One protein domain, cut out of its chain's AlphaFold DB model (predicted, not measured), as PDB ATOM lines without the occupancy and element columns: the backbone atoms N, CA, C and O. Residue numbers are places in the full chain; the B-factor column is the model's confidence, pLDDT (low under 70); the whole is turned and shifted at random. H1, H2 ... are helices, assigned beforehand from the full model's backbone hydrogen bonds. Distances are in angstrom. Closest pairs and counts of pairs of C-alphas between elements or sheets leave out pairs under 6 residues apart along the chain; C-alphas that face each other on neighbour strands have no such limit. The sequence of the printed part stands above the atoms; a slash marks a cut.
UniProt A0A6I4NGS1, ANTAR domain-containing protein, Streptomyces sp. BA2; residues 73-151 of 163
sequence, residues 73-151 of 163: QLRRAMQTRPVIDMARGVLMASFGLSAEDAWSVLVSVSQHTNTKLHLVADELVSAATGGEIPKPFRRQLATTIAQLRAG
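What this domain is: This is residues 73 to 151 of the 163 residues of the protein "ANTAR domain-containing protein" of Streptomyces sp. BA2 (UniProt A0A6I4NGS1). Four crossed helices, H2 to H5, make a small body, H3 touching the other three, and the short H1 sticks out as an arm. The printed part has 79 residues with five named helices, H1 to H5 in chain order, and no named strand: all helix. It is compact, radius of gyration of the C-alphas 12.7 A, spanning 44 by 25 by 24 A with the arm.

Where its parts are: H1, residues 73 to 79, begins at C-alpha 73 (212.191, 295.206, 207.736). H2 is residues 82 to 95, 20.0 A; H3 99 to 113, 21.3 A; H4 117 to 128, 16.8 A; H5 135 to 150, 23.1 A, ending at C-alpha 150 (209.369, 274.874, 168.441).

How they stand to each other: H1 and H2 meet only through their link. H2 touches H4 at a steep tilt of 52 degrees, closest C-alphas Ala 87 and Ala 121, 5.2 A. H3, with residues 105 to 109 alone, touches H5, closest C-alphas Val 105 and Thr 144, 6.9 A. In H1 to H5 every O i to N i+4 pair is within hydrogen-bond range.

The domain as a whole: The printed part has no cut and no long link. pLDDT is under 70 at residues 73 to 81, 130 to 133 and 151.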
ATOM      1  N   GLN A  73     211.181 295.254 208.798       55.16
ATOM      2  CA  GLN A  73     212.191 295.206 207.736       55.16
ATOM      3  C   GLN A  73     212.085 293.913 206.914       55.16
ATOM      4  O   GLN A  73     212.126 293.967 205.682       55.16
ATOM      5  N   LEU A  74     211.818 292.776 207.567       53.31
ATOM      6  CA  LEU A  74     211.564 291.504 206.887       53.31
ATOM      7  C   LEU A  74     210.255 291.537 206.081       53.31
ATOM      8  O   LEU A  74     210.234 291.099 204.931       53.31
ATOM      9  N   ARG A  75     209.177 292.137 206.613       55.44
ATOM     10  CA  ARG A  75     207.938 292.375 205.845       55.44
ATOM     11  C   ARG A  75     208.188 293.245 204.623       55.44
ATOM     12  O   ARG A  75     207.650 292.939 203.566       55.44
ATOM     13  N   ARG A  76     209.005 294.292 204.737       51.47
ATOM     14  CA  ARG A  76     209.329 295.186 203.613       51.47
ATOM     15  C   ARG A  76     210.158 294.468 202.534       51.47
ATOM     16  O   ARG A  76     209.896 294.645 201.345       51.47
ATOM     17  N   ALA A  77     211.073 293.585 202.940       52.19
ATOM     18  CA  ALA A  77     211.814 292.697 202.038       52.19
ATOM     19  C   ALA A  77     210.927 291.613 201.385       52.19
ATOM     20  O   ALA A  77     211.168 291.224 200.243       52.19
ATOM     21  N   MET A  78     209.872 291.156 202.070       53.38
ATOM     22  CA  MET A  78     208.900 290.189 201.536       53.38
ATOM     23  C   MET A  78     207.793 290.815 200.677       53.38
ATOM     24  O   MET A  78     207.247 290.143 199.808       53.38
ATOM     25  N   GLN A  79     207.471 292.094 200.871       54.94
ATOM     26  CA  GLN A  79     206.387 292.780 200.154       54.94
ATOM     27  C   GLN A  79     206.730 293.130 198.697       54.94
ATOM     28  O   GLN A  79     205.825 293.395 197.913       54.94
ATOM     29  N   THR A  80     208.004 293.086 198.298       50.34
ATOM     30  CA  THR A  80     208.453 293.457 196.939       50.34
ATOM     31  C   THR A  80     208.729 292.269 196.011       50.34
ATOM     32  O   THR A  80     209.011 292.470 194.831       50.34
ATOM     33  N   ARG A  81     208.598 291.025 196.495       60.66
ATOM     34  CA  ARG A  81     208.789 289.792 195.702       60.66
ATOM     35  C   ARG A  81     207.535 288.979 195.289       60.66
ATOM     36  O   ARG A  81     207.713 288.086 194.467       60.66
ATOM     37  N   PRO A  82     206.279 289.244 195.717       71.62
ATOM     38  CA  PRO A  82     205.192 288.276 195.507       71.62
ATOM     39  C   PRO A  82     204.602 288.263 194.087       71.62
ATOM     40  O   PRO A  82     204.155 287.213 193.633       71.62
ATOM     41  N   VAL A  83     204.598 289.385 193.357       83.12
ATOM     42  CA  VAL A  83     203.882 289.454 192.066       83.12
ATOM     43  C   VAL A  83     204.634 288.767 190.923       83.12
ATOM     44  O   VAL A  83     204.022 288.111 190.087       83.12
ATOM     45  N   ILE A  84     205.968 288.849 190.908       87.69
ATOM     46  CA  ILE A  84     206.790 288.240 189.851       87.69
ATOM     47  C   ILE A  84     206.788 286.715 189.986       87.69
ATOM     48  O   ILE A  84     206.650 286.002 188.992       87.69
ATOM     49  N   ASP A  85     206.872 286.209 191.214       90.94
ATOM     50  CA  ASP A  85     206.806 284.771 191.468       90.94
ATOM     51  C   ASP A  85     205.396 284.212 191.219       90.94
ATOM     52  O   ASP A  85     205.259 283.115 190.676       90.94
ATOM     53  N   MET A  86     204.343 284.993 191.490       90.81
ATOM     54  CA  MET A  86     202.970 284.633 191.119       90.81
ATOM     55  C   MET A  86     202.778 284.594 189.598       90.81
ATOM     56  O   MET A  86     202.237 283.621 189.075       90.81
ATOM     57  N   ALA A  87     203.281 285.597 188.874       91.50
ATOM     58  CA  ALA A  87     203.265 285.631 187.413       91.50
ATOM     59  C   ALA A  87     204.004 284.427 186.806       91.50
ATOM     60  O   ALA A  87     203.512 283.794 185.870       91.50
ATOM     61  N   ARG A  88     205.154 284.056 187.382       93.81
ATOM     62  CA  ARG A  88     205.895 282.846 187.001       93.81
ATOM     63  C   ARG A  88     205.040 281.593 187.196       93.81
ATOM     64  O   ARG A  88     204.922 280.796 186.270       93.81
ATOM     65  N   GLY A  89     204.382 281.456 188.349       94.12
ATOM     66  CA  GLY A  89     203.461 280.350 188.630       94.12
ATOM     67  C   GLY A  89     202.281 280.278 187.653       94.12
ATOM     68  O   GLY A  89     201.947 279.196 187.169       94.12
ATOM     69  N   VAL A  90     201.697 281.424 187.288       92.31
ATOM     70  CA  VAL A  90     200.637 281.516 186.268       92.31
ATOM     71  C   VAL A  90     201.130 281.014 184.910       92.31
ATOM     72  O   VAL A  90     200.418 280.254 184.253       92.31
ATOM     73  N   LEU A  91     202.342 281.389 184.488       92.19
ATOM     74  CA  LEU A  91     202.924 280.916 183.224       92.19
ATOM     75  C   LEU A  91     203.184 279.410 183.235       92.19
ATOM     76  O   LEU A  91     202.878 278.730 182.254       92.19
ATOM     77  N   MET A  92     203.700 278.886 184.347       94.50
ATOM     78  CA  MET A  92     203.914 277.450 184.523       94.50
ATOM     79  C   MET A  92     202.587 276.687 184.411       94.50
ATOM     80  O   MET A  92     202.483 275.753 183.619       94.50
ATOM     81  N   ALA A  93     201.550 277.126 185.131       91.75
ATOM     82  CA  ALA A  93     200.242 276.472 185.135       91.75
ATOM     83  C   ALA A  93     199.497 276.594 183.793       91.75
ATOM     84  O   ALA A  93     198.857 275.642 183.353       91.75
ATOM     85  N   SER A  94     199.587 277.748 183.129       88.81
ATOM     86  CA  SER A  94     198.829 278.024 181.898       88.81
ATOM     87  C   SER A  94     199.481 277.431 180.650       88.81
ATOM     88  O   SER A  94     198.786 277.049 179.708       88.81
ATOM     89  N   PHE A  95     200.815 277.374 180.614       88.38
ATOM     90  CA  PHE A  95     201.567 277.015 179.409       88.38
ATOM     91  C   PHE A  95     202.458 275.781 179.566       88.38
ATOM     92  O   PHE A  95     203.062 275.369 178.572       88.38
ATOM     93  N   GLY A  96     202.510 275.173 180.756       90.56
ATOM     94  CA  GLY A  96     203.334 273.994 181.033       90.56
ATOM     95  C   GLY A  96     204.834 274.288 180.987       90.56
ATOM     96  O   GLY A  96     205.612 273.419 180.608       90.56
ATOM     97  N   LEU A  97     205.230 275.527 181.292       91.44
ATOM     98  CA  LEU A  97     206.626 275.960 181.258       91.44
ATOM     99  C   LEU A  97     207.373 275.543 182.528       91.44
ATOM    100  O   LEU A  97     206.782 275.457 183.607       91.44
ATOM    101  N   SER A  98     208.688 275.349 182.405       93.38
ATOM    102  CA  SER A  98     209.565 275.272 183.572       93.38
ATOM    103  C   SER A  98     209.664 276.641 184.263       93.38
ATOM    104  O   SER A  98     209.338 277.681 183.682       93.38
ATOM    105  N   ALA A  99     210.126 276.665 185.516       89.94
ATOM    106  CA  ALA A  99     210.314 277.918 186.248       89.94
ATOM    107  C   ALA A  99     211.347 278.850 185.576       89.94
ATOM    108  O   ALA A  99     211.204 280.073 185.655       89.94
ATOM    109  N   GLU A 100     212.350 278.279 184.904       91.19
ATOM    110  CA  GLU A 100     213.397 279.021 184.191       91.19
ATOM    111  C   GLU A 100     212.876 279.600 182.868       91.19
ATOM    112  O   GLU A 100     213.103 280.772 182.558       91.19
ATOM    113  N   ASP A 101     212.083 278.823 182.124       88.12
ATOM    114  CA  ASP A 101     211.457 279.298 180.885       88.12
ATOM    115  C   ASP A 101     210.435 280.399 181.175       88.12
ATOM    116  O   ASP A 101     210.397 281.420 180.490       88.12
ATOM    117  N   ALA A 102     209.630 280.237 182.229       93.44
ATOM    118  CA  ALA A 102     208.669 281.250 182.656       93.44
ATOM    119  C   ALA A 102     209.361 282.568 183.049       93.44
ATOM    120  O   ALA A 102     208.885 283.649 182.695       93.44
ATOM    121  N   TRP A 103     210.501 282.488 183.741       93.00
ATOM    122  CA  TRP A 103     211.326 283.656 184.048       93.00
ATOM    123  C   TRP A 103     211.870 284.322 182.779       93.00
ATOM    124  O   TRP A 103     211.725 285.534 182.606       93.00
ATOM    125  N   SER A 104     212.422 283.521 181.867       93.12
ATOM    126  CA  SER A 104     212.956 283.999 180.590       93.12
ATOM    127  C   SER A 104     211.891 284.728 179.772       93.12
ATOM    128  O   SER A 104     212.144 285.825 179.280       93.12
ATOM    129  N   VAL A 105     210.663 284.198 179.711       93.56
ATOM    130  CA  VAL A 105     209.526 284.854 179.043       93.56
ATOM    131  C   VAL A 105     209.219 286.219 179.660       93.56
ATOM    132  O   VAL A 105     209.096 287.199 178.924       93.56
ATOM    133  N   LEU A 106     209.116 286.318 180.991       91.75
ATOM    134  CA  LEU A 106     208.836 287.595 181.664       91.75
ATOM    135  C   LEU A 106     209.910 288.644 181.350       91.75
ATOM    136  O   LEU A 106     209.592 289.794 181.041       91.75
ATOM    137  N   VAL A 107     211.178 288.232 181.386       90.88
ATOM    138  CA  VAL A 107     212.323 289.094 181.084       90.88
ATOM    139  C   VAL A 107     212.327 289.518 179.611       90.88
ATOM    140  O   VAL A 107     212.478 290.707 179.329       90.88
ATOM    141  N   SER A 108     212.097 288.601 178.667       89.88
ATOM    142  CA  SER A 108     212.014 288.920 177.233       89.88
ATOM    143  C   SER A 108     210.879 289.895 176.923       89.88
ATOM    144  O   SER A 108     211.061 290.838 176.151       89.88
ATOM    145  N   VAL A 109     209.715 289.700 177.544       89.56
ATOM    146  CA  VAL A 109     208.569 290.598 177.378       89.56
ATOM    147  C   VAL A 109     208.886 291.977 177.951       89.56
ATOM    148  O   VAL A 109     208.699 292.965 177.249       89.56
ATOM    149  N   SER A 110     209.439 292.051 179.165       88.75
ATOM    150  CA  SER A 110     209.849 293.307 179.806       88.75
ATOM    151  C   SER A 110     210.864 294.097 178.977       88.75
ATOM    152  O   SER A 110     210.702 295.306 178.813       88.75
ATOM    153  N   GLN A 111     211.874 293.430 178.411       86.31
ATOM    154  CA  GLN A 111     212.879 294.079 177.565       86.31
ATOM    155  C   GLN A 111     212.270 294.622 176.273       86.31
ATOM    156  O   GLN A 111     212.537 295.757 175.884       86.31
ATOM    157  N   HIS A 112     211.419 293.835 175.622       82.56
ATOM    158  CA  HIS A 112     210.820 294.230 174.354       82.56
ATOM    159  C   HIS A 112     209.747 295.316 174.524       82.56
ATOM    160  O   HIS A 112     209.565 296.148 173.637       82.56
ATOM    161  N   THR A 113     209.021 295.338 175.643       78.69
ATOM    162  CA  THR A 113     208.067 296.416 175.953       78.69
ATOM    163  C   THR A 113     208.720 297.592 176.678       78.69
ATOM    164  O   THR A 113     208.041 298.579 176.959       78.69
ATOM    165  N   ASN A 114     210.015 297.490 177.006       82.19
ATOM    166  CA  ASN A 114     210.761 298.431 177.842       82.19
ATOM    167  C   ASN A 114     209.989 298.835 179.118       82.19
ATOM    168  O   ASN A 114     209.997 299.988 179.548       82.19
ATOM    169  N   THR A 115     209.259 297.882 179.695       80.62
ATOM    170  CA  THR A 115     208.405 298.089 180.869       80.62
ATOM    171  C   THR A 115     209.023 297.381 182.061       80.62
ATOM    172  O   THR A 115     209.577 296.291 181.923       80.62
ATOM    173  N   LYS A 116     208.939 297.984 183.252       87.12
ATOM    174  CA  LYS A 116     209.511 297.387 184.466       87.12
ATOM    175  C   LYS A 116     208.894 296.003 184.713       87.12
ATOM    176  O   LYS A 116     207.676 295.857 184.681       87.12
ATOM    177  N   LEU A 117     209.732 295.008 185.013       87.31
ATOM    178  CA  LEU A 117     209.343 293.594 185.148       87.31
ATOM    179  C   LEU A 117     208.166 293.358 186.113       87.31
ATOM    180  O   LEU A 117     207.318 292.512 185.859       87.31
ATOM    181  N   HIS A 118     208.084 294.124 187.205       85.75
ATOM    182  CA  HIS A 118     206.981 294.010 188.163       85.75
ATOM    183  C   HIS A 118     205.630 294.462 187.589       85.75
ATOM    184  O   HIS A 118     204.620 293.877 187.949       85.75
ATOM    185  N   LEU A 119     205.601 295.446 186.682       87.56
ATOM    186  CA  LEU A 119     204.365 295.886 186.018       87.56
ATOM    187  C   LEU A 119     203.891 294.839 185.005       87.56
ATOM    188  O   LEU A 119     202.714 294.518 184.949       87.56
ATOM    189  N   VAL A 120     204.829 294.243 184.263       88.88
ATOM    190  CA  VAL A 120     204.567 293.107 183.361       88.88
ATOM    191  C   VAL A 120     203.973 291.922 184.128       88.88
ATOM    192  O   VAL A 120     203.026 291.287 183.669       88.88
ATOM    193  N   ALA A 121     204.527 291.623 185.304       90.81
ATOM    194  CA  ALA A 121     204.020 290.574 186.177       90.81
ATOM    195  C   ALA A 121     202.613 290.894 186.709       90.81
ATOM    196  O   ALA A 121     201.760 290.011 186.724       90.81
ATOM    197  N   ASP A 122     202.360 292.142 187.102       89.94
ATOM    198  CA  ASP A 122     201.061 292.592 187.606       89.94
ATOM    199  C   ASP A 122     199.958 292.517 186.540       89.94
ATOM    200  O   ASP A 122     198.885 291.967 186.796       89.94
ATOM    201  N   GLU A 123     200.245 292.956 185.309       88.12
ATOM    202  CA  GLU A 123     199.321 292.814 184.175       88.12
ATOM    203  C   GLU A 123     199.001 291.342 183.887       88.12
ATOM    204  O   GLU A 123     197.851 290.986 183.618       88.12
ATOM    205  N   LEU A 124     200.007 290.467 183.968       88.81
ATOM    206  CA  LEU A 124     199.829 289.040 183.721       88.81
ATOM    207  C   LEU A 124     199.018 288.349 184.824       88.81
ATOM    208  O   LEU A 124     198.181 287.497 184.531       88.81
ATOM    209  N   VAL A 125     199.252 288.695 186.087       89.12
ATOM    210  CA  VAL A 125     198.473 288.157 187.211       89.12
ATOM    211  C   VAL A 125     197.036 288.668 187.147       89.12
ATOM    212  O   VAL A 125     196.107 287.872 187.275       89.12
ATOM    213  N   SER A 126     196.853 289.961 186.869       87.25
ATOM    214  CA  SER A 126     195.534 290.574 186.675       87.25
ATOM    215  C   SER A 126     194.753 289.881 185.564       87.25
ATOM    216  O   SER A 126     193.560 289.640 185.697       87.25
ATOM    217  N   ALA A 127     195.423 289.474 184.489       83.44
ATOM    218  CA  ALA A 127     194.812 288.680 183.435       83.44
ATOM    219  C   ALA A 127     194.235 287.347 183.891       83.44
ATOM    220  O   ALA A 127     193.141 286.951 183.489       83.44
ATOM    221  N   ALA A 128     195.027 286.621 184.676       80.69
ATOM    222  CA  ALA A 128     194.704 285.274 185.106       80.69
ATOM    223  C   ALA A 128     193.542 285.279 186.104       80.69
ATOM    224  O   ALA A 128     192.797 284.305 186.182       80.69
ATOM    225  N   THR A 129     193.355 286.387 186.824       79.88
ATOM    226  CA  THR A 129     192.252 286.602 187.767       79.88
ATOM    227  C   THR A 129     191.015 287.256 187.137       79.88
ATOM    228  O   THR A 129     190.045 287.510 187.848       79.88
ATOM    229  N   GLY A 130     190.994 287.461 185.811       68.94
ATOM    230  CA  GLY A 130     189.818 287.939 185.068       68.94
ATOM    231  C   GLY A 130     189.875 289.398 184.602       68.94
ATOM    232  O   GLY A 130     188.865 289.928 184.144       68.94
ATOM    233  N   GLY A 131     191.034 290.050 184.698       66.00
ATOM    234  CA  GLY A 131     191.305 291.361 184.112       66.00
ATOM    235  C   GLY A 131     191.569 291.303 182.601       66.00
ATOM    236  O   GLY A 131     191.992 290.287 182.044       66.00
ATOM    237  N   GLU A 132     191.335 292.417 181.906       60.25
ATOM    238  CA  GLU A 132     191.622 292.523 180.474       60.25
ATOM    239  C   GLU A 132     193.108 292.824 180.229       60.25
ATOM    240  O   GLU A 132     193.579 293.932 180.469       60.25
ATOM    241  N   ILE A 133     193.854 291.857 179.682       64.44
ATOM    242  CA  ILE A 133     195.206 292.126 179.167       64.44
ATOM    243  C   ILE A 133     195.116 292.996 177.903       64.44
ATOM    244  O   ILE A 133     194.414 292.609 176.953       64.44
ATOM    245  N   PRO A 134     195.938 294.059 177.781       73.69
ATOM    246  CA  PRO A 134     196.154 294.756 176.518       73.69
ATOM    247  C   PRO A 134     196.478 293.797 175.354       73.69
ATOM    248  O   PRO A 134     197.427 293.012 175.381       73.69
ATOM    249  N   LYS A 135     195.718 293.890 174.255       71.00
ATOM    250  CA  LYS A 135     195.897 293.068 173.037       71.00
ATOM    251  C   LYS A 135     197.348 292.924 172.524       71.00
ATOM    252  O   LYS A 135     197.683 291.808 172.112       71.00
ATOM    253  N   PRO A 136     198.212 293.965 172.500       71.69
ATOM    254  CA  PRO A 136     199.593 293.795 172.035       71.69
ATOM    255  C   PRO A 136     200.393 292.816 172.906       71.69
ATOM    256  O   PRO A 136     201.134 291.998 172.365       71.69
ATOM    257  N   PHE A 137     200.165 292.830 174.218       74.94
ATOM    258  CA  PHE A 137     200.850 291.969 175.177       74.94
ATOM    259  C   PHE A 137     200.458 290.499 175.002       74.94
ATOM    260  O   PHE A 137     201.316 289.624 174.915       74.94
ATOM    261  N   ARG A 138     199.159 290.226 174.818       81.38
ATOM    262  CA  ARG A 138     198.644 288.867 174.550       81.38
ATOM    263  C   ARG A 138     199.295 288.225 173.326       81.38
ATOM    264  O   ARG A 138     199.661 287.053 173.356       81.38
ATOM    265  N   ARG A 139     199.417 288.994 172.239       82.38
ATOM    266  CA  ARG A 139     200.007 288.520 170.977       82.38
ATOM    267  C   ARG A 139     201.486 288.196 171.148       82.38
ATOM    268  O   ARG A 139     201.964 287.195 170.619       82.38
ATOM    269  N   GLN A 140     202.193 289.038 171.888       83.88
ATOM    270  CA  GLN A 140     203.606 288.835 172.148       83.88
ATOM    271  C   GLN A 140     203.849 287.595 173.011       83.88
ATOM    272  O   GLN A 140     204.672 286.764 172.639       83.88
ATOM    273  N   LEU A 141     203.050 287.404 174.067       84.56
ATOM    274  CA  LEU A 141     203.103 286.207 174.910       84.56
ATOM    275  C   LEU A 141     202.935 284.930 174.071       84.56
ATOM    276  O   LEU A 141     203.758 284.019 174.136       84.56
ATOM    277  N   ALA A 142     201.906 284.900 173.216       84.62
ATOM    278  CA  ALA A 142     201.637 283.767 172.333       84.62
ATOM    279  C   ALA A 142     202.800 283.478 171.366       84.62
ATOM    280  O   ALA A 142     203.119 282.316 171.114       84.62
ATOM    281  N   THR A 143     203.454 284.526 170.860       90.00
ATOM    282  CA  THR A 143     204.589 284.404 169.932       90.00
ATOM    283  C   THR A 143     205.804 283.788 170.624       90.00
ATOM    284  O   THR A 143     206.371 282.822 170.118       90.00
ATOM    285  N   THR A 144     206.179 284.292 171.800       86.81
ATOM    286  CA  THR A 144     207.339 283.787 172.551       86.81
ATOM    287  C   THR A 144     207.139 282.333 172.987       86.81
ATOM    288  O   THR A 144     208.051 281.517 172.864       86.81
ATOM    289  N   ILE A 145     205.930 281.965 173.423       88.31
ATOM    290  CA  ILE A 145     205.618 280.582 173.821       88.31
ATOM    291  C   ILE A 145     205.708 279.625 172.628       88.31
ATOM    292  O   ILE A 145     206.216 278.512 172.768       88.31
ATOM    293  N   ALA A 146     205.245 280.045 171.448       83.75
ATOM    294  CA  ALA A 146     205.367 279.241 170.235       83.75
ATOM    295  C   ALA A 146     206.838 278.985 169.858       83.75
ATOM    296  O   ALA A 146     207.177 277.869 169.473       83.75
ATOM    297  N   GLN A 147     207.714 279.981 170.024       80.94
ATOM    298  CA  GLN A 147     209.149 279.855 169.740       80.94
ATOM    299  C   GLN A 147     209.854 278.889 170.698       80.94
ATOM    300  O   GLN A 147     210.631 278.052 170.250       80.94
ATOM    301  N   LEU A 148     209.542 278.948 171.996       83.00
ATOM    302  CA  LEU A 148     210.104 278.014 172.980       83.00
ATOM    303  C   LEU A 148     209.670 276.567 172.715       83.00
ATOM    304  O   LEU A 148     210.466 275.643 172.846       83.00
ATOM    305  N   ARG A 149     208.416 276.363 172.292       83.31
ATOM    306  CA  ARG A 149     207.883 275.030 171.965       83.31
ATOM    307  C   ARG A 149     208.404 274.462 170.650       83.31
ATOM    308  O   ARG A 149     208.386 273.248 170.483       83.31
ATOM    309  N   ALA A 150     208.832 275.316 169.723       78.38
ATOM    310  CA  ALA A 150     209.369 274.874 168.441       78.38
ATOM    311  C   ALA A 150     210.734 274.175 168.581       78.38
ATOM    312  O   ALA A 150     211.078 273.383 167.706       78.38
ATOM    313  N   GLY A 151     211.472 274.424 169.674       65.50
ATOM    314  CA  GLY A 151     212.820 273.898 169.905       65.50
ATOM    315  C   GLY A 151     213.832 274.304 168.815       65.50
ATOM    316  O   GLY A 151     213.453 274.728 167.720       65.50
TER     317      GLY A 151